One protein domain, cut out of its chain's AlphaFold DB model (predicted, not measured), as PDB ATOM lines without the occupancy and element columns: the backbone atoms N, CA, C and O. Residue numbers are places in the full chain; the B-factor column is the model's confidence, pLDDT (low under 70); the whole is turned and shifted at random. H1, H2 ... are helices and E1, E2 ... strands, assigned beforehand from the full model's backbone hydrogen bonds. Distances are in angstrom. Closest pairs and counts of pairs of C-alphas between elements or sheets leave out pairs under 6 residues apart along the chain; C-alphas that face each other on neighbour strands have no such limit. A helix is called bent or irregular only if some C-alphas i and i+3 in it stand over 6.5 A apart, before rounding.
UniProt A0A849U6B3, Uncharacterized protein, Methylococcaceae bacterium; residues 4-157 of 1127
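AT A GLANCE: This is residues 4 to 157 of the 1127 residues of an uncharacterized protein of Methylococcaceae bacterium (UniProt A0A849U6B3). What shape do these atoms make? One strongly twisted sheet of eleven strands curls like part of a barrel and folds back on itself into two leaves, E1 E2 E3 E4 E6 E9 and E7 E10 E11 E5, partly face to face, with the long bent strand E8 as the hinge. The first leaf and E8 wrap round helix H2, while the short helix H1 only grazes the sheet and the edge strands E1 and E5 stay apart. What are its parts and its size? The printed part has 154 residues, with two named helices and eleven named strands in the order H1 E1 E2 E3 E4 E5 E6 H2 E7 E8 E9 E10 E11; the class is mostly strand, and the sheet, in the order E1 E2 E3 E4 E6 E9 E8 E7 E10 E11 E5, is mixed. It is compact, with a radius of gyration of the C-alphas of 15.1 A and spans of 47 by 34 by 28 A.

IN THESE COORDINATES: Where do the first elements lie? H1 is residues 4 to 7, beginning at C-alpha 4 at (0.426, 21.674, -48.100). E1 is residues 15 to 17, E2 20 to 25, E3 28 to 33, and E4 36 to 42, 19.9 A long. What comes next? E5 is residues 51 to 53 and E6 65 to 67; H2, residues 74 to 85, is 16.3 A long and starts at C-alpha 74 at (11.432, 10.714, -29.140). Which strands complete the printed part? E7 is residues 89 to 93, E8 101 to 110 with 26.9 A, E9 117 to 123 with 20.3 A, and E10 131 to 138 with 21.7 A. E11, residues 144 to 154, spans 21.6 A and ends at C-alpha 154 at (30.488, 30.657, -47.328).

HOW THE PARTS SIT: How does the first leaf run? E1 E2 E3 E4 form a meander, each strand the antiparallel neighbour of the one before; N 23 and O 30 of the hairpin E2 and E3 are 3.0 A apart, and N 38 and O 31 of the hairpin E3 and E4 are 2.8 A apart. E6 is antiparallel to both E4, with N 41 and O 66 at 2.9 A, and E9, with N 117 and O 67 at 2.9 A. How does the sheet go on? E7 E8 E9 form another meander, and with E10 a Greek key, in which the first strand is also the antiparallel neighbour of the fourth: N 92 and O 134 are 2.9 A apart. E8 bends by 55 degrees at residue 107 and its pairing is staggered, with E7 over residues 101 to 102 and with E9 over 103 to 110, where N 106 and O 120 are 2.8 A apart. E10 and E11 are a hairpin, with N 133 and O 152 at 2.8 A, and E5 is parallel to E11, with N 53 and O 153 at 3.0 A. Where are the helices? H2 is on the sheet, which curls round it; its closest C-alphas to E8 are Glu 78 and Ala 108, 6.6 A. In H2, 6 of 8 O i to N i+4 pairs are within hydrogen-bond range; H1 is too short for such a pair.

THE WHOLE: How far does it reach? The two C-alphas farthest apart are those of Ala 34 and Glu 157, 49.2 A. Is the printed part unbroken? It has no cut, and the link E5 to E6, with 11 residues, is long. Where is confidence low? The mean pLDDT of the printed part is 89.5, and residues 112 to 115 are under 70.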
ATOM      1  N   GLU A   4      -0.043  20.830 -46.997       74.44
ATOM      2  CA  GLU A   4       0.426  21.674 -48.100       74.44
ATOM      3  C   GLU A   4       0.399  23.168 -47.748       74.44
ATOM      4  O   GLU A   4       1.305  23.908 -48.119       74.44
ATOM      5  N   GLN A   5      -0.577  23.603 -46.943       74.12
ATOM      6  CA  GLN A   5      -0.614  24.971 -46.416       74.12
ATOM      7  C   GLN A   5       0.500  25.239 -45.394       74.12
ATOM      8  O   GLN A   5       0.965  26.370 -45.281       74.12
ATOM      9  N   LEU A   6       0.935  24.218 -44.649       79.19
ATOM     10  CA  LEU A   6       1.936  24.362 -43.587       79.19
ATOM     11  C   LEU A   6       3.372  24.284 -44.115       79.19
ATOM     12  O   LEU A   6       4.197  25.113 -43.748       79.19
ATOM     13  N   ILE A   7       3.670  23.301 -44.967       85.25
ATOM     14  CA  ILE A   7       5.040  22.974 -45.396       85.25
ATOM     15  C   ILE A   7       5.218  22.941 -46.923       85.25
ATOM     16  O   ILE A   7       6.213  22.424 -47.418       85.25
ATOM     17  N   GLY A   8       4.302  23.555 -47.676       85.50
ATOM     18  CA  GLY A   8       4.415  23.701 -49.133       85.50
ATOM     19  C   GLY A   8       3.960  22.461 -49.916       85.50
ATOM     20  O   GLY A   8       3.494  21.492 -49.319       85.50
ATOM     21  N   PRO A   9       4.049  22.478 -51.257       88.19
ATOM     22  CA  PRO A   9       3.606  21.382 -52.115       88.19
ATOM     23  C   PRO A   9       4.413  20.097 -51.886       88.19
ATOM     24  O   PRO A   9       5.584  20.118 -51.504       88.19
ATOM     25  N   ALA A  10       3.772  18.950 -52.131       91.38
ATOM     26  CA  ALA A  10       4.427  17.649 -52.056       91.38
ATOM     27  C   ALA A  10       5.434  17.472 -53.202       91.38
ATOM     28  O   ALA A  10       5.096  17.683 -54.365       91.38
ATOM     29  N   LEU A  11       6.640  17.001 -52.883       91.88
ATOM     30  CA  LEU A  11       7.712  16.789 -53.867       91.88
ATOM     31  C   LEU A  11       7.671  15.393 -54.515       91.88
ATOM     32  O   LEU A  11       8.459  15.084 -55.407       91.88
ATOM     33  N   GLY A  12       6.772  14.527 -54.047       89.56
ATOM     34  CA  GLY A  12       6.619  13.161 -54.536       89.56
ATOM     35  C   GLY A  12       5.584  12.353 -53.744       89.56
ATOM     36  O   GLY A  12       4.939  12.879 -52.824       89.56
ATOM     37  N   PRO A  13       5.390  11.072 -54.102       90.62
ATOM     38  CA  PRO A  13       4.546  10.159 -53.339       90.62
ATOM     39  C   PRO A  13       5.150   9.856 -51.957       90.62
ATOM     40  O   PRO A  13       6.326  10.106 -51.691       90.62
ATOM     41  N   ALA A  14       4.331   9.306 -51.056       92.19
ATOM     42  CA  ALA A  14       4.838   8.768 -49.799       92.19
ATOM     43  C   ALA A  14       5.680   7.508 -50.065       92.19
ATOM     44  O   ALA A  14       5.323   6.693 -50.918       92.19
ATOM     45  N   PHE A  15       6.764   7.330 -49.315       93.56
ATOM     46  CA  PHE A  15       7.651   6.172 -49.404       93.56
ATOM     47  C   PHE A  15       7.781   5.473 -48.051       93.56
ATOM     48  O   PHE A  15       7.595   6.074 -46.992       93.56
ATOM     49  N   ALA A  16       8.083   4.176 -48.092       93.12
ATOM     50  CA  ALA A  16       8.247   3.369 -46.891       93.12
ATOM     51  C   ALA A  16       9.559   3.707 -46.170       93.12
ATOM     52  O   ALA A  16      10.610   3.846 -46.800       93.12
ATOM     53  N   ILE A  17       9.479   3.786 -44.847       92.75
ATOM     54  CA  ILE A  17      10.611   3.829 -43.920       92.75
ATOM     55  C   ILE A  17      10.396   2.746 -42.859       92.75
ATOM     56  O   ILE A  17       9.318   2.152 -42.784       92.75
ATOM     57  N   GLU A  18      11.413   2.458 -42.052       87.06
ATOM     58  CA  GLU A  18      11.254   1.554 -40.911       87.06
ATOM     59  C   GLU A  18      10.143   2.087 -39.983       87.06
ATOM     60  O   GLU A  18      10.082   3.284 -39.706       87.06
ATOM     61  N   ASP A  19       9.202   1.216 -39.607       85.38
ATOM     62  CA  ASP A  19       8.045   1.509 -38.744       85.38
ATOM     63  C   ASP A  19       7.027   2.565 -39.239       85.38
ATOM     64  O   ASP A  19       6.174   3.026 -38.472       85.38
ATOM     65  N   GLY A  20       7.025   2.918 -40.534       92.56
ATOM     66  CA  GLY A  20       6.024   3.842 -41.077       92.56
ATOM     67  C   GLY A  20       6.199   4.264 -42.538       92.56
ATOM     68  O   GLY A  20       6.761   3.555 -43.373       92.56
ATOM     69  N   GLN A  21       5.672   5.443 -42.867       95.25
ATOM     70  CA  GLN A  21       5.824   6.084 -44.176       95.25
ATOM     71  C   GLN A  21       6.228   7.548 -44.022       95.25
ATOM     72  O   GLN A  21       5.726   8.243 -43.138       95.25
ATOM     73  N   ALA A  22       7.083   8.026 -44.920       94.88
ATOM     74  CA  ALA A  22       7.473   9.425 -45.016       94.88
ATOM     75  C   ALA A  22       6.960  10.042 -46.320       94.88
ATOM     76  O   ALA A  22       6.920   9.380 -47.358       94.88
ATOM     77  N   LYS A  23       6.599  11.325 -46.292       94.94
ATOM     78  CA  LYS A  23       6.273  12.097 -47.497       94.94
ATOM     79  C   LYS A  23       6.984  13.443 -47.461       94.94
ATOM     80  O   LYS A  23       6.850  14.170 -46.482       94.94
ATOM     81  N   LEU A  24       7.739  13.754 -48.517       94.62
ATOM     82  CA  LEU A  24       8.506  14.998 -48.633       94.62
ATOM     83  C   LEU A  24       7.658  16.129 -49.214       94.62
ATOM     84  O   LEU A  24       6.880  15.927 -50.151       94.62
ATOM     85  N   TYR A  25       7.886  17.322 -48.687       93.75
ATOM     86  CA  TYR A  25       7.319  18.585 -49.131       93.75
ATOM     87  C   TYR A  25       8.444  19.616 -49.268       93.75
ATOM     88  O   TYR A  25       9.558  19.395 -48.794       93.75
ATOM     89  N   GLU A  26       8.160  20.740 -49.917       89.12
ATOM     90  CA  GLU A  26       9.141  21.811 -50.134       89.12
ATOM     91  C   GLU A  26       9.784  22.307 -48.826       89.12
ATOM     92  O   GLU A  26      10.996  22.460 -48.744       89.12
ATOM     93  N   ARG A  27       8.990  22.495 -47.766       91.31
ATOM     94  CA  ARG A  27       9.435  23.056 -46.478       91.31
ATOM     95  C   ARG A  27       9.332  22.060 -45.324       91.31
ATOM     96  O   ARG A  27       9.186  22.462 -44.172       91.31
ATOM     97  N   GLY A  28       9.359  20.758 -45.602       94.44
ATOM     98  CA  GLY A  28       9.310  19.758 -44.538       94.44
ATOM     99  C   GLY A  28       9.020  18.341 -45.003       94.44
ATOM    100  O   GLY A  28       9.080  18.006 -46.185       94.44
ATOM    101  N   LEU A  29       8.654  17.493 -44.049       95.62
ATOM    102  CA  LEU A  29       8.106  16.173 -44.323       95.62
ATOM    103  C   LEU A  29       7.031  15.788 -43.308       95.62
ATOM    104  O   LEU A  29       6.968  16.320 -42.198       95.62
ATOM    105  N   THR A  30       6.206  14.814 -43.676       95.06
ATOM    106  CA  THR A  30       5.340  14.122 -42.720       95.06
ATOM    107  C   THR A  30       5.844  12.710 -42.476       95.06
ATOM    108  O   THR A  30       6.253  12.018 -43.408       95.06
ATOM    109  N   ILE A  31       5.798  12.283 -41.214       94.75
ATOM    110  CA  ILE A  31       6.040  10.902 -40.788       94.75
ATOM    111  C   ILE A  31       4.704  10.313 -40.345       94.75
ATOM    112  O   ILE A  31       4.036  10.878 -39.484       94.75
ATOM    113  N   SER A  32       4.310   9.186 -40.929       93.62
ATOM    114  CA  SER A  32       3.044   8.499 -40.655       93.62
ATOM    115  C   SER A  32       3.324   7.126 -40.056       93.62
ATOM    116  O   SER A  32       4.103   6.364 -40.626       93.62
ATOM    117  N   GLY A  33       2.657   6.774 -38.960       91.19
ATOM    118  CA  GLY A  33       2.766   5.448 -38.351       91.19
ATOM    119  C   GLY A  33       1.686   5.194 -37.304       91.19
ATOM    120  O   GLY A  33       0.666   5.882 -37.264       91.19
ATOM    121  N   ALA A  34       1.902   4.199 -36.439       87.00
ATOM    122  CA  ALA A  34       0.908   3.768 -35.451       87.00
ATOM    123  C   ALA A  34       0.516   4.865 -34.439       87.00
ATOM    124  O   ALA A  34      -0.614   4.877 -33.955       87.00
ATOM    125  N   ALA A  35       1.425   5.803 -34.148       87.12
ATOM    126  CA  ALA A  35       1.193   6.919 -33.232       87.12
ATOM    127  C   ALA A  35       0.521   8.145 -33.891       87.12
ATOM    128  O   ALA A  35       0.254   9.134 -33.208       87.12
ATOM    129  N   GLY A  36       0.214   8.087 -35.194       91.00
ATOM    130  CA  GLY A  36      -0.436   9.157 -35.953       91.00
ATOM    131  C   GLY A  36       0.466   9.747 -37.038       91.00
ATOM    132  O   GLY A  36       1.276   9.039 -37.635       91.00
ATOM    133  N   VAL A  37       0.313  11.046 -37.307       91.50
ATOM    134  CA  VAL A  37       1.139  11.788 -38.276       91.50
ATOM    135  C   VAL A  37       1.922  12.872 -37.543       91.50
ATOM    136  O   VAL A  37       1.320  13.743 -36.918       91.50
ATOM    137  N   ALA A  38       3.251  12.819 -37.615       92.06
ATOM    138  CA  ALA A  38       4.144  13.866 -37.130       92.06
ATOM    139  C   ALA A  38       4.550  14.800 -38.276       92.06
ATOM    140  O   ALA A  38       4.794  14.358 -39.401       92.06
ATOM    141  N   LEU A  39       4.628  16.096 -37.969       92.44
ATOM    142  CA  LEU A  39       5.095  17.135 -38.879       92.44
ATOM    143  C   LEU A  39       6.539  17.499 -38.531       92.44
ATOM    144  O   LEU A  39       6.818  17.882 -37.393       92.44
ATOM    145  N   VAL A  40       7.421  17.412 -39.522       93.19
ATOM    146  CA  VAL A  40       8.789  17.927 -39.454       93.19
ATOM    147  C   VAL A  40       8.876  19.111 -40.398       93.19
ATOM    148  O   VAL A  40       8.564  18.982 -41.582       93.19
ATOM    149  N   SER A  41       9.298  20.252 -39.879       92.62
ATOM    150  CA  SER A  41       9.394  21.494 -40.635       92.62
ATOM    151  C   SER A  41      10.850  21.828 -40.927       92.62
ATOM    152  O   SER A  41      11.733  21.596 -40.098       92.62
ATOM    153  N   PHE A  42      11.086  22.400 -42.104       92.94
ATOM    154  CA  PHE A  42      12.360  22.983 -42.492       92.94
ATOM    155  C   PHE A  42      12.277  24.505 -42.397       92.94
ATOM    156  O   PHE A  42      11.343  25.118 -42.909       92.94
ATOM    157  N   ALA A  43      13.276  25.106 -41.766       89.75
ATOM    158  CA  ALA A  43      13.446  26.543 -41.602       89.75
ATOM    159  C   ALA A  43      14.795  26.991 -42.188       89.75
ATOM    160  O   ALA A  43      15.538  27.745 -41.562       89.75
ATOM    161  N   PHE A  44      15.141  26.477 -43.374       92.81
ATOM    162  CA  PHE A  44      16.335  26.925 -44.092       92.81
ATOM    163  C   PHE A  44      16.261  28.436 -44.366       92.81
ATOM    164  O   PHE A  44      15.160  28.949 -44.593       92.81
ATOM    165  N   PRO A  45      17.404  29.150 -44.369       93.12
ATOM    166  CA  PRO A  45      17.409  30.568 -44.698       93.12
ATOM    167  C   PRO A  45      16.812  30.812 -46.087       93.12
ATOM    168  O   PRO A  45      16.976  30.006 -47.006       93.12
ATOM    169  N   MET A  46      16.094  31.924 -46.221       92.62
ATOM    170  CA  MET A  46      15.413  32.293 -47.457       92.62
ATOM    171  C   MET A  46      16.305  33.148 -48.360       92.62
ATOM    172  O   MET A  46      17.257  33.772 -47.900       92.62
ATOM    173  N   LEU A  47      15.947  33.220 -49.641       95.31
ATOM    174  CA  LEU A  47      16.731  33.869 -50.695       95.31
ATOM    175  C   LEU A  47      17.075  35.346 -50.420       95.31
ATOM    176  O   LEU A  47      18.152  35.793 -50.795       95.31
ATOM    177  N   GLY A  48      16.191  36.096 -49.754       96.38
ATOM    178  CA  GLY A  48      16.409  37.489 -49.342       96.38
ATOM    179  C   GLY A  48      17.085  37.664 -47.986       96.38
ATOM    180  O   GLY A  48      17.258  38.794 -47.531       96.38
ATOM    181  N   ARG A  49      17.433  36.561 -47.322       95.44
ATOM    182  CA  ARG A  49      18.200  36.531 -46.075       95.44
ATOM    183  C   ARG A  49      19.050  35.250 -46.011       95.44
ATOM    184  O   ARG A  49      18.816  34.409 -45.137       95.44
ATOM    185  N   PRO A  50      20.020  35.083 -46.928       95.56
ATOM    186  CA  PRO A  50      20.931  33.945 -46.907       95.56
ATOM    187  C   PRO A  50      21.699  33.886 -45.583       95.56
ATOM    188  O   PRO A  50      22.092  34.914 -45.024       95.56
ATOM    189  N   GLY A  51      21.964  32.677 -45.095       93.69
ATOM    190  CA  GLY A  51      22.869  32.466 -43.969       93.69
ATOM    191  C   GLY A  51      24.314  32.800 -44.350       93.69
ATOM    192  O   GLY A  51      24.760  32.474 -45.448       93.69
ATOM    193  N   ILE A  52      25.068  33.418 -43.442       94.19
ATOM    194  CA  ILE A  52      26.509  33.648 -43.619       94.19
ATOM    195  C   ILE A  52      27.281  32.653 -42.762       94.19
ATOM    196  O   ILE A  52      27.032  32.538 -41.562       94.19
ATOM    197  N   VAL A  53      28.217  31.937 -43.385       91.50
ATOM    198  CA  VAL A  53      28.977  30.861 -42.744       91.50
ATOM    199  C   VAL A  53      30.475  31.137 -42.846       91.50
ATOM    200  O   VAL A  53      31.016  31.235 -43.944       91.50
ATOM    201  N   GLU A  54      31.144  31.194 -41.693       87.00
ATOM    202  CA  GLU A  54      32.611  31.319 -41.573       87.00
ATOM    203  C   GLU A  54      33.291  29.967 -41.305       87.00
ATOM    204  O   GLU A  54      34.412  29.711 -41.746       87.00
ATOM    205  N   ASN A  55      32.586  29.054 -40.627       77.00
ATOM    206  CA  ASN A  55      33.055  27.702 -40.340       77.00
ATOM    207  C   ASN A  55      32.253  26.671 -41.138       77.00
ATOM    208  O   ASN A  55      31.051  26.513 -40.941       77.00
ATOM    209  N   SER A  56      32.935  25.908 -41.988       75.38
ATOM    210  CA  SER A  56      32.300  24.934 -42.871       75.38
ATOM    211  C   SER A  56      31.767  23.675 -42.175       75.38
ATOM    212  O   SER A  56      31.272  22.802 -42.869       75.38
ATOM    213  N   ALA A  57      31.904  23.500 -40.856       77.31
ATOM    214  CA  ALA A  57      31.486  22.264 -40.178       77.31
ATOM    215  C   ALA A  57      29.980  22.207 -39.856       77.31
ATOM    216  O   ALA A  57      29.380  21.132 -39.928       77.31
ATOM    217  N   VAL A  58      29.375  23.346 -39.503       80.25
ATOM    218  CA  VAL A  58      27.971  23.459 -39.067       80.25
ATOM    219  C   VAL A  58      27.336  24.633 -39.822       80.25
ATOM    220  O   VAL A  58      27.443  25.771 -39.374       80.25
ATOM    221  N   PRO A  59      26.743  24.384 -41.003       80.19
ATOM    222  CA  PRO A  59      26.308  25.451 -41.905       80.19
ATOM    223  C   PRO A  59      24.971  26.102 -41.520       80.19
ATOM    224  O   PRO A  59      24.600  27.105 -42.120       80.19
ATOM    225  N   PHE A  60      24.236  25.539 -40.556       87.62
ATOM    226  CA  PHE A  60      22.906  26.003 -40.160       87.62
ATOM    227  C   PHE A  60      22.729  25.988 -38.641       87.62
ATOM    228  O   PHE A  60      23.417  25.253 -37.930       87.62
ATOM    229  N   GLU A  61      21.759  26.763 -38.155       82.19
ATOM    230  CA  GLU A  61      21.312  26.703 -36.763       82.19
ATOM    231  C   GLU A  61      20.719  25.320 -36.424       82.19
ATOM    232  O   GLU A  61      20.243  24.584 -37.294       82.19
ATOM    233  N   ALA A  62      20.771  24.937 -35.145       77.44
ATOM    234  CA  ALA A  62      20.422  23.587 -34.686       77.44
ATOM    235  C   ALA A  62      18.927  23.228 -34.831       77.44
ATOM    236  O   ALA A  62      18.554  22.070 -34.656       77.44
ATOM    237  N   ASP A  63      18.073  24.203 -35.131       85.12
ATOM    238  CA  ASP A  63      16.620  24.087 -35.277       85.12
ATOM    239  C   ASP A  63      16.123  24.275 -36.718       85.12
ATOM    240  O   ASP A  63      14.914  24.293 -36.967       85.12
ATOM    241  N   VAL A  64      17.048  24.330 -37.684       89.25
ATOM    242  CA  VAL A  64      16.727  24.398 -39.117       89.25
ATOM    243  C   VAL A  64      15.845  23.226 -39.569       89.25
ATOM    244  O   VAL A  64      15.021  23.379 -40.464       89.25
ATOM    245  N   ILE A  65      15.971  22.064 -38.921       92.00
ATOM    246  CA  ILE A  65      15.008  20.962 -38.983       92.00
ATOM    247  C   ILE A  65      14.417  20.826 -37.589       92.00
ATOM    248  O   ILE A  65      15.144  20.488 -36.653       92.00
ATOM    249  N   HIS A  66      13.112  21.054 -37.449       91.94
ATOM    250  CA  HIS A  66      12.449  20.981 -36.151       91.94
ATOM    251  C   HIS A  66      11.108  20.257 -36.202       91.94
ATOM    252  O   HIS A  66      10.407  20.232 -37.217       91.94
ATOM    253  N   PHE A  67      10.737  19.665 -35.072       91.94
ATOM    254  CA  PHE A  67       9.490  18.930 -34.911       91.94
ATOM    255  C   PHE A  67       9.009  18.965 -33.459       91.94
ATOM    256  O   PHE A  67       9.777  19.167 -32.519       91.94
ATOM    257  N   ASN A  68       7.709  18.742 -33.273       88.62
ATOM    258  CA  ASN A  68       7.123  18.498 -31.960       88.62
ATOM    259  C   ASN A  68       6.783  17.017 -31.833       88.62
ATOM    260  O   ASN A  68       6.301  16.408 -32.785       88.62
ATOM    261  N   LEU A  69       6.973  16.457 -30.638       86.94
ATOM    262  CA  LEU A  69       6.669  15.050 -30.382       86.94
ATOM    263  C   LEU A  69       5.174  14.739 -30.512       86.94
ATOM    264  O   LEU A  69       4.805  13.698 -31.043       86.94
ATOM    265  N   SER A  70       4.295  15.652 -30.086       83.06
ATOM    266  CA  SER A  70       2.850  15.397 -30.032       83.06
ATOM    267  C   SER A  70       2.550  14.065 -29.308       83.06
ATOM    268  O   SER A  70       2.827  13.964 -28.115       83.06
ATOM    269  N   THR A  71       2.014  13.052 -29.995       86.31
ATOM    270  CA  THR A  71       1.735  11.696 -29.480       86.31
ATOM    271  C   THR A  71       2.903  10.707 -29.603       86.31
ATOM    272  O   THR A  71       2.769   9.561 -29.175       86.31
ATOM    273  N   TRP A  72       4.031  11.109 -30.191       91.62
ATOM    274  CA  TRP A  72       5.179  10.241 -30.463       91.62
ATOM    275  C   TRP A  72       6.229  10.251 -29.337       91.62
ATOM    276  O   TRP A  72       6.576  11.321 -28.839       91.62
ATOM    277  N   PRO A  73       6.824   9.097 -28.983       92.31
ATOM    278  CA  PRO A  73       8.076   9.047 -28.224       92.31
ATOM    279  C   PRO A  73       9.267   9.529 -29.068       92.31
ATOM    280  O   PRO A  73       9.350   9.215 -30.261       92.31
ATOM    281  N   LEU A  74      10.220  10.243 -28.453       91.69
ATOM    282  CA  LEU A  74      11.432  10.714 -29.140       91.69
ATOM    283  C   LEU A  74      12.259   9.546 -29.685       91.69
ATOM    284  O   LEU A  74      12.643   9.579 -30.850       91.69
ATOM    285  N   GLU A  75      12.449   8.489 -28.883       92.31
ATOM    286  CA  GLU A  75      13.207   7.292 -29.277       92.31
ATOM    287  C   GLU A  75      12.633   6.552 -30.497       92.31
ATOM    288  O   GLU A  75      13.323   5.723 -31.082       92.31
ATOM    289  N   THR A  76      11.388   6.841 -30.890       91.62
ATOM    290  CA  THR A  76      10.752   6.284 -32.091       91.62
ATOM    291  C   THR A  76      10.775   7.278 -33.249       91.62
ATOM    292  O   THR A  76      11.154   6.921 -34.360       91.62
ATOM    293  N   LEU A  77      10.391   8.535 -33.007       93.25
ATOM    294  CA  LEU A  77      10.262   9.524 -34.078       93.25
ATOM    295  C   LEU A  77      11.622   9.972 -34.635       93.25
ATOM    296  O   LEU A  77      11.753  10.123 -35.847       93.25
ATOM    297  N   GLU A  78      12.641  10.151 -33.793       93.69
ATOM    298  CA  GLU A  78      13.971  10.593 -34.240       93.69
ATOM    299  C   GLU A  78      14.616   9.617 -35.249       93.69
ATOM    300  O   GLU A  78      14.983  10.073 -36.339       93.69
ATOM    301  N   PRO A  79      14.698   8.291 -34.991       94.00
ATOM    302  CA  PRO A  79      15.198   7.333 -35.980       94.00
ATOM    303  C   PRO A  79      14.402   7.326 -37.288       94.00
ATOM    304  O   PRO A  79      14.989   7.199 -38.362       94.00
ATOM    305  N   MET A  80      13.079   7.515 -37.226       94.81
ATOM    306  CA  MET A  80      12.229   7.586 -38.419       94.81
ATOM    307  C   MET A  80      12.522   8.832 -39.263       94.81
ATOM    308  O   MET A  80      12.592   8.740 -40.489       94.81
ATOM    309  N   ILE A  81      12.744   9.989 -38.628       94.19
ATOM    310  CA  ILE A  81      13.151  11.221 -39.323       94.19
ATOM    311  C   ILE A  81      14.543  11.046 -39.941       94.19
ATOM    312  O   ILE A  81      14.741  11.375 -41.114       94.19
ATOM    313  N   MET A  82      15.489  10.466 -39.195       93.25
ATOM    314  CA  MET A  82      16.826  10.132 -39.701       93.25
ATOM    315  C   MET A  82      16.756   9.216 -40.925       93.25
ATOM    316  O   MET A  82      17.380   9.505 -41.945       93.25
ATOM    317  N   ALA A  83      15.964   8.143 -40.866       92.69
ATOM    318  CA  ALA A  83      15.768   7.223 -41.985       92.69
ATOM    319  C   ALA A  83      15.130   7.917 -43.198       92.69
ATOM    320  O   ALA A  83      15.491   7.639 -44.344       92.69
ATOM    321  N   ALA A  84      14.207   8.852 -42.956       93.81
ATOM    322  CA  ALA A  84      13.539   9.602 -44.008       93.81
ATOM    323  C   ALA A  84      14.447  10.617 -44.711       93.81
ATOM    324  O   ALA A  84      14.164  10.934 -45.864       93.81
ATOM    325  N   LEU A  85      15.505  11.121 -44.066       93.44
ATOM    326  CA  LEU A  85      16.334  12.218 -44.586       93.44
ATOM    327  C   LEU A  85      17.803  11.861 -44.868       93.44
ATOM    328  O   LEU A  85      18.461  12.559 -45.645       93.44
ATOM    329  N   SER A  86      18.330  10.790 -44.274       90.81
ATOM    330  CA  SER A  86      19.732  10.395 -44.439       90.81
ATOM    331  C   SER A  86      20.085  10.162 -45.914       90.81
ATOM    332  O   SER A  86      19.393   9.451 -46.649       90.81
ATOM    333  N   GLY A  87      21.150  10.823 -46.379       89.69
ATOM    334  CA  GLY A  87      21.581  10.783 -47.778       89.69
ATOM    335  C   GLY A  87      20.595  11.415 -48.770       89.69
ATOM    336  O   GLY A  87      20.655  11.100 -49.961       89.69
ATOM    337  N   ARG A  88      19.656  12.255 -48.315       93.12
ATOM    338  CA  ARG A  88      18.715  12.980 -49.184       93.12
ATOM    339  C   ARG A  88      18.874  14.487 -49.159       93.12
ATOM    340  O   ARG A  88      18.253  15.116 -49.996       93.12
ATOM    341  N   LEU A  89      19.677  15.061 -48.273       93.81
ATOM    342  CA  LEU A  89      19.955  16.497 -48.258       93.81
ATOM    343  C   LEU A  89      21.366  16.775 -48.774       93.81
ATOM    344  O   LEU A  89      22.310  16.045 -48.456       93.81
ATOM    345  N   ALA A  90      21.512  17.832 -49.565       94.50
ATOM    346  CA  ALA A  90      22.801  18.304 -50.048       94.50
ATOM    347  C   ALA A  90      22.796  19.822 -50.229       94.50
ATOM    348  O   ALA A  90      21.759  20.414 -50.528       94.50
ATOM    349  N   LEU A  91      23.974  20.429 -50.101       94.94
ATOM    350  CA  LEU A  91      24.222  21.754 -50.649       94.94
ATOM    351  C   LEU A  91      24.606  21.643 -52.115       94.94
ATOM    352  O   LEU A  91      25.330  20.729 -52.521       94.94
ATOM    353  N   VAL A  92      24.151  22.612 -52.891       95.25
ATOM    354  CA  VAL A  92      24.423  22.731 -54.317       95.25
ATOM    355  C   VAL A  92      24.985  24.126 -54.558       95.25
ATOM    356  O   VAL A  92      24.328  25.089 -54.180       95.25
ATOM    357  N   PRO A  93      26.190  24.288 -55.133       95.88
ATOM    358  CA  PRO A  93      26.681  25.619 -55.462       95.88
ATOM    359  C   PRO A  93      25.744  26.273 -56.485       95.88
ATOM    360  O   PRO A  93      25.495  25.695 -57.547       95.88
ATOM    361  N   THR A  94      25.251  27.473 -56.179       95.38
ATOM    362  CA  THR A  94      24.314  28.220 -57.026       95.38
ATOM    363  C   THR A  94      24.881  28.386 -58.442       95.38
ATOM    364  O   THR A  94      26.068  28.683 -58.634       95.38
ATOM    365  N   GLY A  95      24.058  28.119 -59.460       87.38
ATOM    366  CA  GLY A  95      24.477  28.062 -60.865       87.38
ATOM    367  C   GLY A  95      25.314  26.833 -61.273       87.38
ATOM    368  O   GLY A  95      25.767  26.765 -62.419       87.38
ATOM    369  N   ARG A  96      25.548  25.855 -60.380       89.44
ATOM    370  CA  ARG A  96      26.259  24.586 -60.667       89.44
ATOM    371  C   ARG A  96      25.517  23.363 -60.094       89.44
ATOM    372  O   ARG A  96      26.075  22.633 -59.271       89.44
ATOM    373  N   PRO A  97      24.301  23.055 -60.588       84.00
ATOM    374  CA  PRO A  97      23.407  22.047 -60.004       84.00
ATOM    375  C   PRO A  97      23.919  20.597 -60.024       84.00
ATOM    376  O   PRO A  97      23.346  19.710 -59.393       84.00
ATOM    377  N   THR A  98      24.997  20.326 -60.761       87.44
ATOM    378  CA  THR A  98      25.612  18.997 -60.858       87.44
ATOM    379  C   THR A  98      26.552  18.677 -59.697       87.44
ATOM    380  O   THR A  98      26.840  17.504 -59.461       87.44
ATOM    381  N   ILE A  99      27.032  19.690 -58.967       90.75
ATOM    382  CA  ILE A  99      27.901  19.515 -57.799       90.75
ATOM    383  C   ILE A  99      27.020  19.420 -56.557       90.75
ATOM    384  O   ILE A  99      26.161  20.268 -56.333       90.75
ATOM    385  N   ARG A 100      27.234  18.384 -55.743       91.69
ATOM    386  CA  ARG A 100      26.425  18.107 -54.553       91.69
ATOM    387  C   ARG A 100      27.338  17.834 -53.371       91.69
ATOM    388  O   ARG A 100      28.202  16.963 -53.448       91.69
ATOM    389  N   ILE A 101      27.117  18.560 -52.285       92.31
ATOM    390  CA  ILE A 101      27.829  18.402 -51.023       92.31
ATOM    391  C   ILE A 101      26.854  17.782 -50.018       92.31
ATOM    392  O   ILE A 101      25.934  18.471 -49.577       92.31
ATOM    393  N   PRO A 102      26.995  16.491 -49.671       92.25
ATOM    394  CA  PRO A 102      26.053  15.815 -48.787       92.25
ATOM    395  C   PRO A 102      25.960  16.475 -47.408       92.25
ATOM    396  O   PRO A 102      26.978  16.777 -46.781       92.25
ATOM    397  N   LEU A 103      24.730  16.637 -46.922       91.94
ATOM    398  CA  LEU A 103      24.433  17.094 -45.568       91.94
ATOM    399  C   LEU A 103      24.196  15.890 -44.653       91.94
ATOM    400  O   LEU A 103      23.455  14.966 -44.997       91.94
ATOM    401  N   THR A 104      24.825  15.906 -43.478       89.81
ATOM    402  CA  THR A 104      24.667  14.869 -42.451       89.81
ATOM    403  C   THR A 104      23.814  15.406 -41.313       89.81
ATOM    404  O   THR A 104      24.093  16.483 -40.785       89.81
ATOM    405  N   ILE A 105      22.790  14.651 -40.926       90.12
ATOM    406  CA  ILE A 105      21.878  15.016 -39.841       90.12
ATOM    407  C   ILE A 105      22.391  14.411 -38.532       90.12
ATOM    408  O   ILE A 105      22.748  13.235 -38.482       90.12
ATOM    409  N   GLY A 106      22.466  15.239 -37.495       87.12
ATOM    410  CA  GLY A 106      22.831  14.872 -36.130       87.12
ATOM    411  C   GLY A 106      21.613  14.626 -35.240       87.12
ATOM    412  O   GLY A 106      20.475  14.876 -35.634       87.12
ATOM    413  N   ASN A 107      21.865  14.118 -34.034       89.12
ATOM    414  CA  ASN A 107      20.816  13.721 -33.093       89.12
ATOM    415  C   ASN A 107      19.888  14.884 -32.713       89.12
ATOM    416  O   ASN A 107      20.292  16.053 -32.712       89.12
ATOM    417  N   ALA A 108      18.658  14.542 -32.339       89.00
ATOM    418  CA  ALA A 108      17.679  15.509 -31.876       89.00
ATOM    419  C   ALA A 108      18.083  16.101 -30.515       89.00
ATOM    420  O   ALA A 108      18.530  15.406 -29.601       89.00
ATOM    421  N   SER A 109      17.895  17.407 -30.359       89.31
ATOM    422  CA  SER A 109      18.140  18.129 -29.111       89.31
ATOM    423  C   SER A 109      17.003  19.101 -28.820       89.31
ATOM    424  O   SER A 109      16.336  19.586 -29.733       89.31
ATOM    425  N   LEU A 110      16.739  19.360 -27.539       86.06
ATOM    426  CA  LEU A 110      15.674  20.274 -27.141       86.06
ATOM    427  C   LEU A 110      16.071  21.714 -27.496       86.06
ATOM    428  O   LEU A 110      17.100  22.202 -27.025       86.06
ATOM    429  N   VAL A 111      15.242  22.410 -28.272       77.94
ATOM    430  CA  VAL A 111      15.467  23.819 -28.626       77.94
ATOM    431  C   VAL A 111      14.477  24.687 -27.845       77.94
ATOM    432  O   VAL A 111      13.339  24.292 -27.600       77.94
ATOM    433  N   ARG A 112      14.904  25.878 -27.393       56.62
ATOM    434  CA  ARG A 112      14.160  26.730 -26.435       56.62
ATOM    435  C   ARG A 112      12.756  27.173 -26.890       56.62
ATOM    436  O   ARG A 112      11.993  27.676 -26.066       56.62
ATOM    437  N   LEU A 113      12.378  26.980 -28.153       54.16
ATOM    438  CA  LEU A 113      11.042  27.295 -28.661       54.16
ATOM    439  C   LEU A 113      10.020  26.220 -28.246       54.16
ATOM    440  O   LEU A 113       9.930  25.157 -28.849       54.16
ATOM    441  N   ARG A 114       9.217  26.519 -27.213       54.31
ATOM    442  CA  ARG A 114       7.956  25.825 -26.845       54.31
ATOM    443  C   ARG A 114       8.002  24.281 -26.759       54.31
ATOM    444  O   ARG A 114       6.970  23.644 -26.933       54.31
ATOM    445  N   GLY A 115       9.150  23.677 -26.440       69.44
ATOM    446  CA  GLY A 115       9.271  22.218 -26.287       69.44
ATOM    447  C   GLY A 115       9.454  21.437 -27.595       69.44
ATOM    448  O   GLY A 115       9.223  20.228 -27.608       69.44
ATOM    449  N   ALA A 116       9.868  22.110 -28.674       82.81
ATOM    450  CA  ALA A 116      10.256  21.472 -29.927       82.81
ATOM    451  C   ALA A 116      11.662  20.842 -29.850       82.81
ATOM    452  O   ALA A 116      12.527  21.274 -29.080       82.81
ATOM    453  N   TYR A 117      11.888  19.833 -30.687       90.19
ATOM    454  CA  TYR A 117      13.191  19.214 -30.914       90.19
ATOM    455  C   TYR A 117      13.767  19.708 -32.240       90.19
ATOM    456  O   TYR A 117      13.035  19.812 -33.223       90.19
ATOM    457  N   GLY A 118      15.066  20.004 -32.253       89.75
ATOM    458  CA  GLY A 118      15.831  20.394 -33.435       89.75
ATOM    459  C   GLY A 118      16.922  19.376 -33.754       89.75
ATOM    460  O   GLY A 118      17.454  18.735 -32.843       89.75
ATOM    461  N   MET A 119      17.247  19.217 -35.036       89.69
ATOM    462  CA  MET A 119      18.314  18.332 -35.508       89.69
ATOM    463  C   MET A 119      19.423  19.149 -36.166       89.69
ATOM    464  O   MET A 119      19.199  19.835 -37.165       89.69
ATOM    465  N   ALA A 120      20.637  19.043 -35.624       85.25
ATOM    466  CA  ALA A 120      21.796  19.733 -36.174       85.25
ATOM    467  C   ALA A 120      22.168  19.173 -37.554       85.25
ATOM    468  O   ALA A 120      22.100  17.968 -37.788       85.25
ATOM    469  N   ILE A 121      22.627  20.044 -38.448       87.69
ATOM    470  CA  ILE A 121      23.164  19.653 -39.751       87.69
ATOM    471  C   ILE A 121      24.670  19.896 -39.749       87.69
ATOM    472  O   ILE A 121      25.143  20.940 -39.307       87.69
ATOM    473  N   SER A 122      25.423  18.930 -40.264       85.62
ATOM    474  CA  SER A 122      26.876  19.004 -40.399       85.62
ATOM    475  C   SER A 122      27.331  18.637 -41.807       85.62
ATOM    476  O   SER A 122      26.613  17.986 -42.574       85.62
ATOM    477  N   LEU A 123      28.541  19.073 -42.144       86.06
ATOM    478  CA  LEU A 123      29.177  18.839 -43.435       86.06
ATOM    479  C   LEU A 123      30.351  17.868 -43.298       86.06
ATOM    480  O   LEU A 123      31.173  17.986 -42.393       86.06
ATOM    481  N   GLY A 124      30.445  16.927 -44.239       73.19
ATOM    482  CA  GLY A 124      31.585  16.009 -44.345       73.19
ATOM    483  C   GLY A 124      32.770  16.579 -45.134       73.19
ATOM    484  O   GLY A 124      33.846  15.985 -45.134       73.19
ATOM    485  N   THR A 125      32.584  17.712 -45.817       80.38
ATOM    486  CA  THR A 125      33.597  18.354 -46.667       80.38
ATOM    487  C   THR A 125      33.578  19.874 -46.495       80.38
ATOM    488  O   THR A 125      32.491  20.439 -46.358       80.38
ATOM    489  N   PRO A 126      34.739  20.553 -46.560       84.31
ATOM    490  CA  PRO A 126      34.802  22.013 -46.532       84.31
ATOM    491  C   PRO A 126      34.051  22.665 -47.697       84.31
ATOM    492  O   PRO A 126      33.964  22.096 -48.787       84.31
ATOM    493  N   LEU A 127      33.543  23.876 -47.467       92.25
ATOM    494  CA  LEU A 127      32.888  24.689 -48.489       92.25
ATOM    495  C   LEU A 127      33.927  25.488 -49.289       92.25
ATOM    496  O   LEU A 127      34.987  25.846 -48.781       92.25
ATOM    497  N   GLN A 128      33.622  25.752 -50.558       92.88
ATOM    498  CA  GLN A 128      34.423  26.625 -51.414       92.88
ATOM    499  C   GLN A 128      34.247  28.091 -51.003       92.88
ATOM    500  O   GLN A 128      33.116  28.549 -50.863       92.88
ATOM    501  N   GLU A 129      35.362  28.809 -50.867       94.25
ATOM    502  CA  GLU A 129      35.413  30.242 -50.565       94.25
ATOM    503  C   GLU A 129      34.617  31.071 -51.583       94.25
ATOM    504  O   GLU A 129      34.680  30.803 -52.788       94.25
ATOM    505  N   ARG A 130      33.895  32.086 -51.088       95.31
ATOM    506  CA  ARG A 130      33.063  33.004 -51.883       95.31
ATOM    507  C   ARG A 130      32.040  32.285 -52.754       95.31
ATOM    508  O   ARG A 130      31.919  32.550 -53.946       95.31
ATOM    509  N   GLN A 131      31.314  31.348 -52.157       96.00
ATOM    510  CA  GLN A 131      30.325  30.557 -52.875       96.00
ATOM    511  C   GLN A 131      28.972  30.618 -52.176       96.00
ATOM    512  O   GLN A 131      28.854  30.334 -50.981       96.00
ATOM    513  N   LEU A 132      27.951  30.962 -52.960       97.62
ATOM    514  CA  LEU A 132      26.543  30.842 -52.599       97.62
ATOM    515  C   LEU A 132      26.068  29.412 -52.877       97.62
ATOM    516  O   LEU A 132      26.447  28.823 -53.897       97.62
ATOM    517  N   TYR A 133      25.279  28.853 -51.966       97.06
ATOM    518  CA  TYR A 133      24.730  27.510 -52.076       97.06
ATOM    519  C   TYR A 133      23.223  27.497 -51.861       97.06
ATOM    520  O   TYR A 133      22.681  28.185 -50.993       97.06
ATOM    521  N   ASP A 134      22.587  26.597 -52.593       97.12
ATOM    522  CA  ASP A 134      21.207  26.179 -52.432       97.12
ATOM    523  C   ASP A 134      21.145  24.914 -51.565       97.12
ATOM    524  O   ASP A 134      22.089  24.117 -51.533       97.12
ATOM    525  N   VAL A 135      20.013  24.680 -50.902       95.75
ATOM    526  CA  VAL A 135      19.692  23.384 -50.288       95.75
ATOM    527  C   VAL A 135      18.811  22.596 -51.240       95.75
ATOM    528  O   VAL A 135      17.742  23.062 -51.644       95.75
ATOM    529  N   ALA A 136      19.235  21.377 -51.555       95.00
ATOM    530  CA  ALA A 136      18.477  20.445 -52.370       95.00
ATOM    531  C   ALA A 136      18.116  19.176 -51.594       95.00
ATOM    532  O   ALA A 136      18.889  18.690 -50.761       95.00
ATOM    533  N   ILE A 137      16.949  18.615 -51.918       94.62
ATOM    534  CA  ILE A 137      16.465  17.342 -51.397       94.62
ATOM    535  C   ILE A 137      16.267  16.310 -52.509       94.62
ATOM    536  O   ILE A 137      15.794  16.618 -53.604       94.62
ATOM    537  N   ARG A 138      16.611  15.058 -52.222       93.06
ATOM    538  CA  ARG A 138      16.469  13.922 -53.134       93.06
ATOM    539  C   ARG A 138      15.148  13.190 -52.904       93.06
ATOM    540  O   ARG A 138      14.926  12.633 -51.823       93.06
ATOM    541  N   THR A 139      14.305  13.126 -53.931       88.44
ATOM    542  CA  THR A 139      12.972  12.500 -53.853       88.44
ATOM    543  C   THR A 139      13.011  11.019 -54.231       88.44
ATOM    544  O   THR A 139      12.812  10.159 -53.372       88.44
ATOM    545  N   GLU A 140      13.361  10.699 -55.476       82.75
ATOM    546  CA  GLU A 140      13.497   9.328 -55.990       82.75
ATOM    547  C   GLU A 140      14.707   9.204 -56.928       82.75
ATOM    548  O   GLU A 140      15.009  10.117 -57.695       82.75
ATOM    549  N   GLY A 141      15.412   8.066 -56.893       81.81
ATOM    550  CA  GLY A 141      16.590   7.839 -57.740       81.81
ATOM    551  C   GLY A 141      17.681   8.897 -57.527       81.81
ATOM    552  O   GLY A 141      18.139   9.089 -56.402       81.81
ATOM    553  N   ASP A 142      18.090   9.572 -58.608       82.31
ATOM    554  CA  ASP A 142      19.000  10.733 -58.580       82.31
ATOM    555  C   ASP A 142      18.276  12.063 -58.882       82.31
ATOM    556  O   ASP A 142      18.873  13.015 -59.381       82.31
ATOM    557  N   ASN A 143      16.967  12.128 -58.613       88.81
ATOM    558  CA  ASN A 143      16.170  13.338 -58.790       88.81
ATOM    559  C   ASN A 143      16.325  14.266 -57.574       88.81
ATOM    560  O   ASN A 143      15.864  13.939 -56.475       88.81
ATOM    561  N   TRP A 144      16.975  15.411 -57.780       92.38
ATOM    562  CA  TRP A 144      17.226  16.428 -56.758       92.38
ATOM    563  C   TRP A 144      16.393  17.675 -57.035       92.38
ATOM    564  O   TRP A 144      16.406  18.195 -58.148       92.38
ATOM    565  N   HIS A 145      15.714  18.166 -56.002       92.38
ATOM    566  CA  HIS A 145      14.888  19.370 -56.039       92.38
ATOM    567  C   HIS A 145      15.496  20.414 -55.119       92.38
ATOM    568  O   HIS A 145      15.746  20.117 -53.952       92.38
ATOM    569  N   VAL A 146      15.732  21.623 -55.622       93.44
ATOM    570  CA  VAL A 146      16.119  22.751 -54.768       93.44
ATOM    571  C   VAL A 146      14.905  23.158 -53.937       93.44
ATOM    572  O   VAL A 146      13.850  23.444 -54.491       93.44
ATOM    573  N   ILE A 147      15.066  23.163 -52.616       93.44
ATOM    574  CA  ILE A 147      14.015  23.514 -51.649       93.44
ATOM    575  C   ILE A 147      14.290  24.834 -50.926       93.44
ATOM    576  O   ILE A 147      13.368  25.463 -50.419       93.44
ATOM    577  N   ALA A 148      15.547  25.279 -50.905       94.81
ATOM    578  CA  ALA A 148      15.921  26.606 -50.435       94.81
ATOM    579  C   ALA A 148      17.030  27.155 -51.342       94.81
ATOM    580  O   ALA A 148      18.201  26.833 -51.129       94.81
ATOM    581  N   PRO A 149      16.690  27.906 -52.402       96.19
ATOM    582  CA  PRO A 149      17.699  28.566 -53.214       96.19
ATOM    583  C   PRO A 149      18.338  29.712 -52.430       96.19
ATOM    584  O   PRO A 149      17.666  30.363 -51.627       96.19
ATOM    585  N   HIS A 150      19.618  29.963 -52.696       96.94
ATOM    586  CA  HIS A 150      20.409  31.037 -52.091       96.94
ATOM    587  C   HIS A 150      20.353  30.962 -50.560       96.94
ATOM    588  O   HIS A 150      20.140  31.956 -49.876       96.94
ATOM    589  N   ALA A 151      20.489  29.758 -50.006       95.06
ATOM    590  CA  ALA A 151      20.289  29.503 -48.586       95.06
ATOM    591  C   ALA A 151      21.497  29.901 -47.734       95.06
ATOM    592  O   ALA A 151      21.332  30.324 -46.593       95.06
ATOM    593  N   LEU A 152      22.721  29.743 -48.243       94.12
ATOM    594  CA  LEU A 152      23.913  30.115 -47.483       94.12
ATOM    595  C   LEU A 152      25.070  30.561 -48.365       94.12
ATOM    596  O   LEU A 152      25.296  30.016 -49.442       94.12
ATOM    597  N   TYR A 153      25.851  31.504 -47.858       96.31
ATOM    598  CA  TYR A 153      27.092  31.961 -48.459       96.31
ATOM    599  C   TYR A 153      28.263  31.651 -47.534       96.31
ATOM    600  O   TYR A 153      28.249  32.015 -46.353       96.31
ATOM    601  N   TYR A 154      29.277  30.977 -48.074       95.44
ATOM    602  CA  TYR A 154      30.488  30.657 -47.328       95.44
ATOM    603  C   TYR A 154      31.619  31.626 -47.643       95.44
ATOM    604  O   TYR A 154      31.970  31.845 -48.809       95.44
ATOM    605  N   ARG A 155      32.220  32.146 -46.575       94.38
ATOM    606  CA  ARG A 155      33.422  32.963 -46.624       94.38
ATOM    607  C   ARG A 155      34.179  32.846 -45.308       94.38
ATOM    608  O   ARG A 155      33.601  33.121 -44.261       94.38
ATOM    609  N   ALA A 156      35.454  32.480 -45.360       92.56
ATOM    610  CA  ALA A 156      36.252  32.247 -44.161       92.56
ATOM    611  C   ALA A 156      36.540  33.530 -43.363       92.56
ATOM    612  O   ALA A 156      36.511  33.502 -42.138       92.56
ATOM    613  N   GLU A 157      36.814  34.648 -44.044       93.38
ATOM    614  CA  GLU A 157      37.258  35.901 -43.416       93.38
ATOM    615  C   GLU A 157      36.610  37.126 -44.066       93.38
ATOM    616  O   GLU A 157      36.521  37.214 -45.291       93.38
TER     617      GLU A 157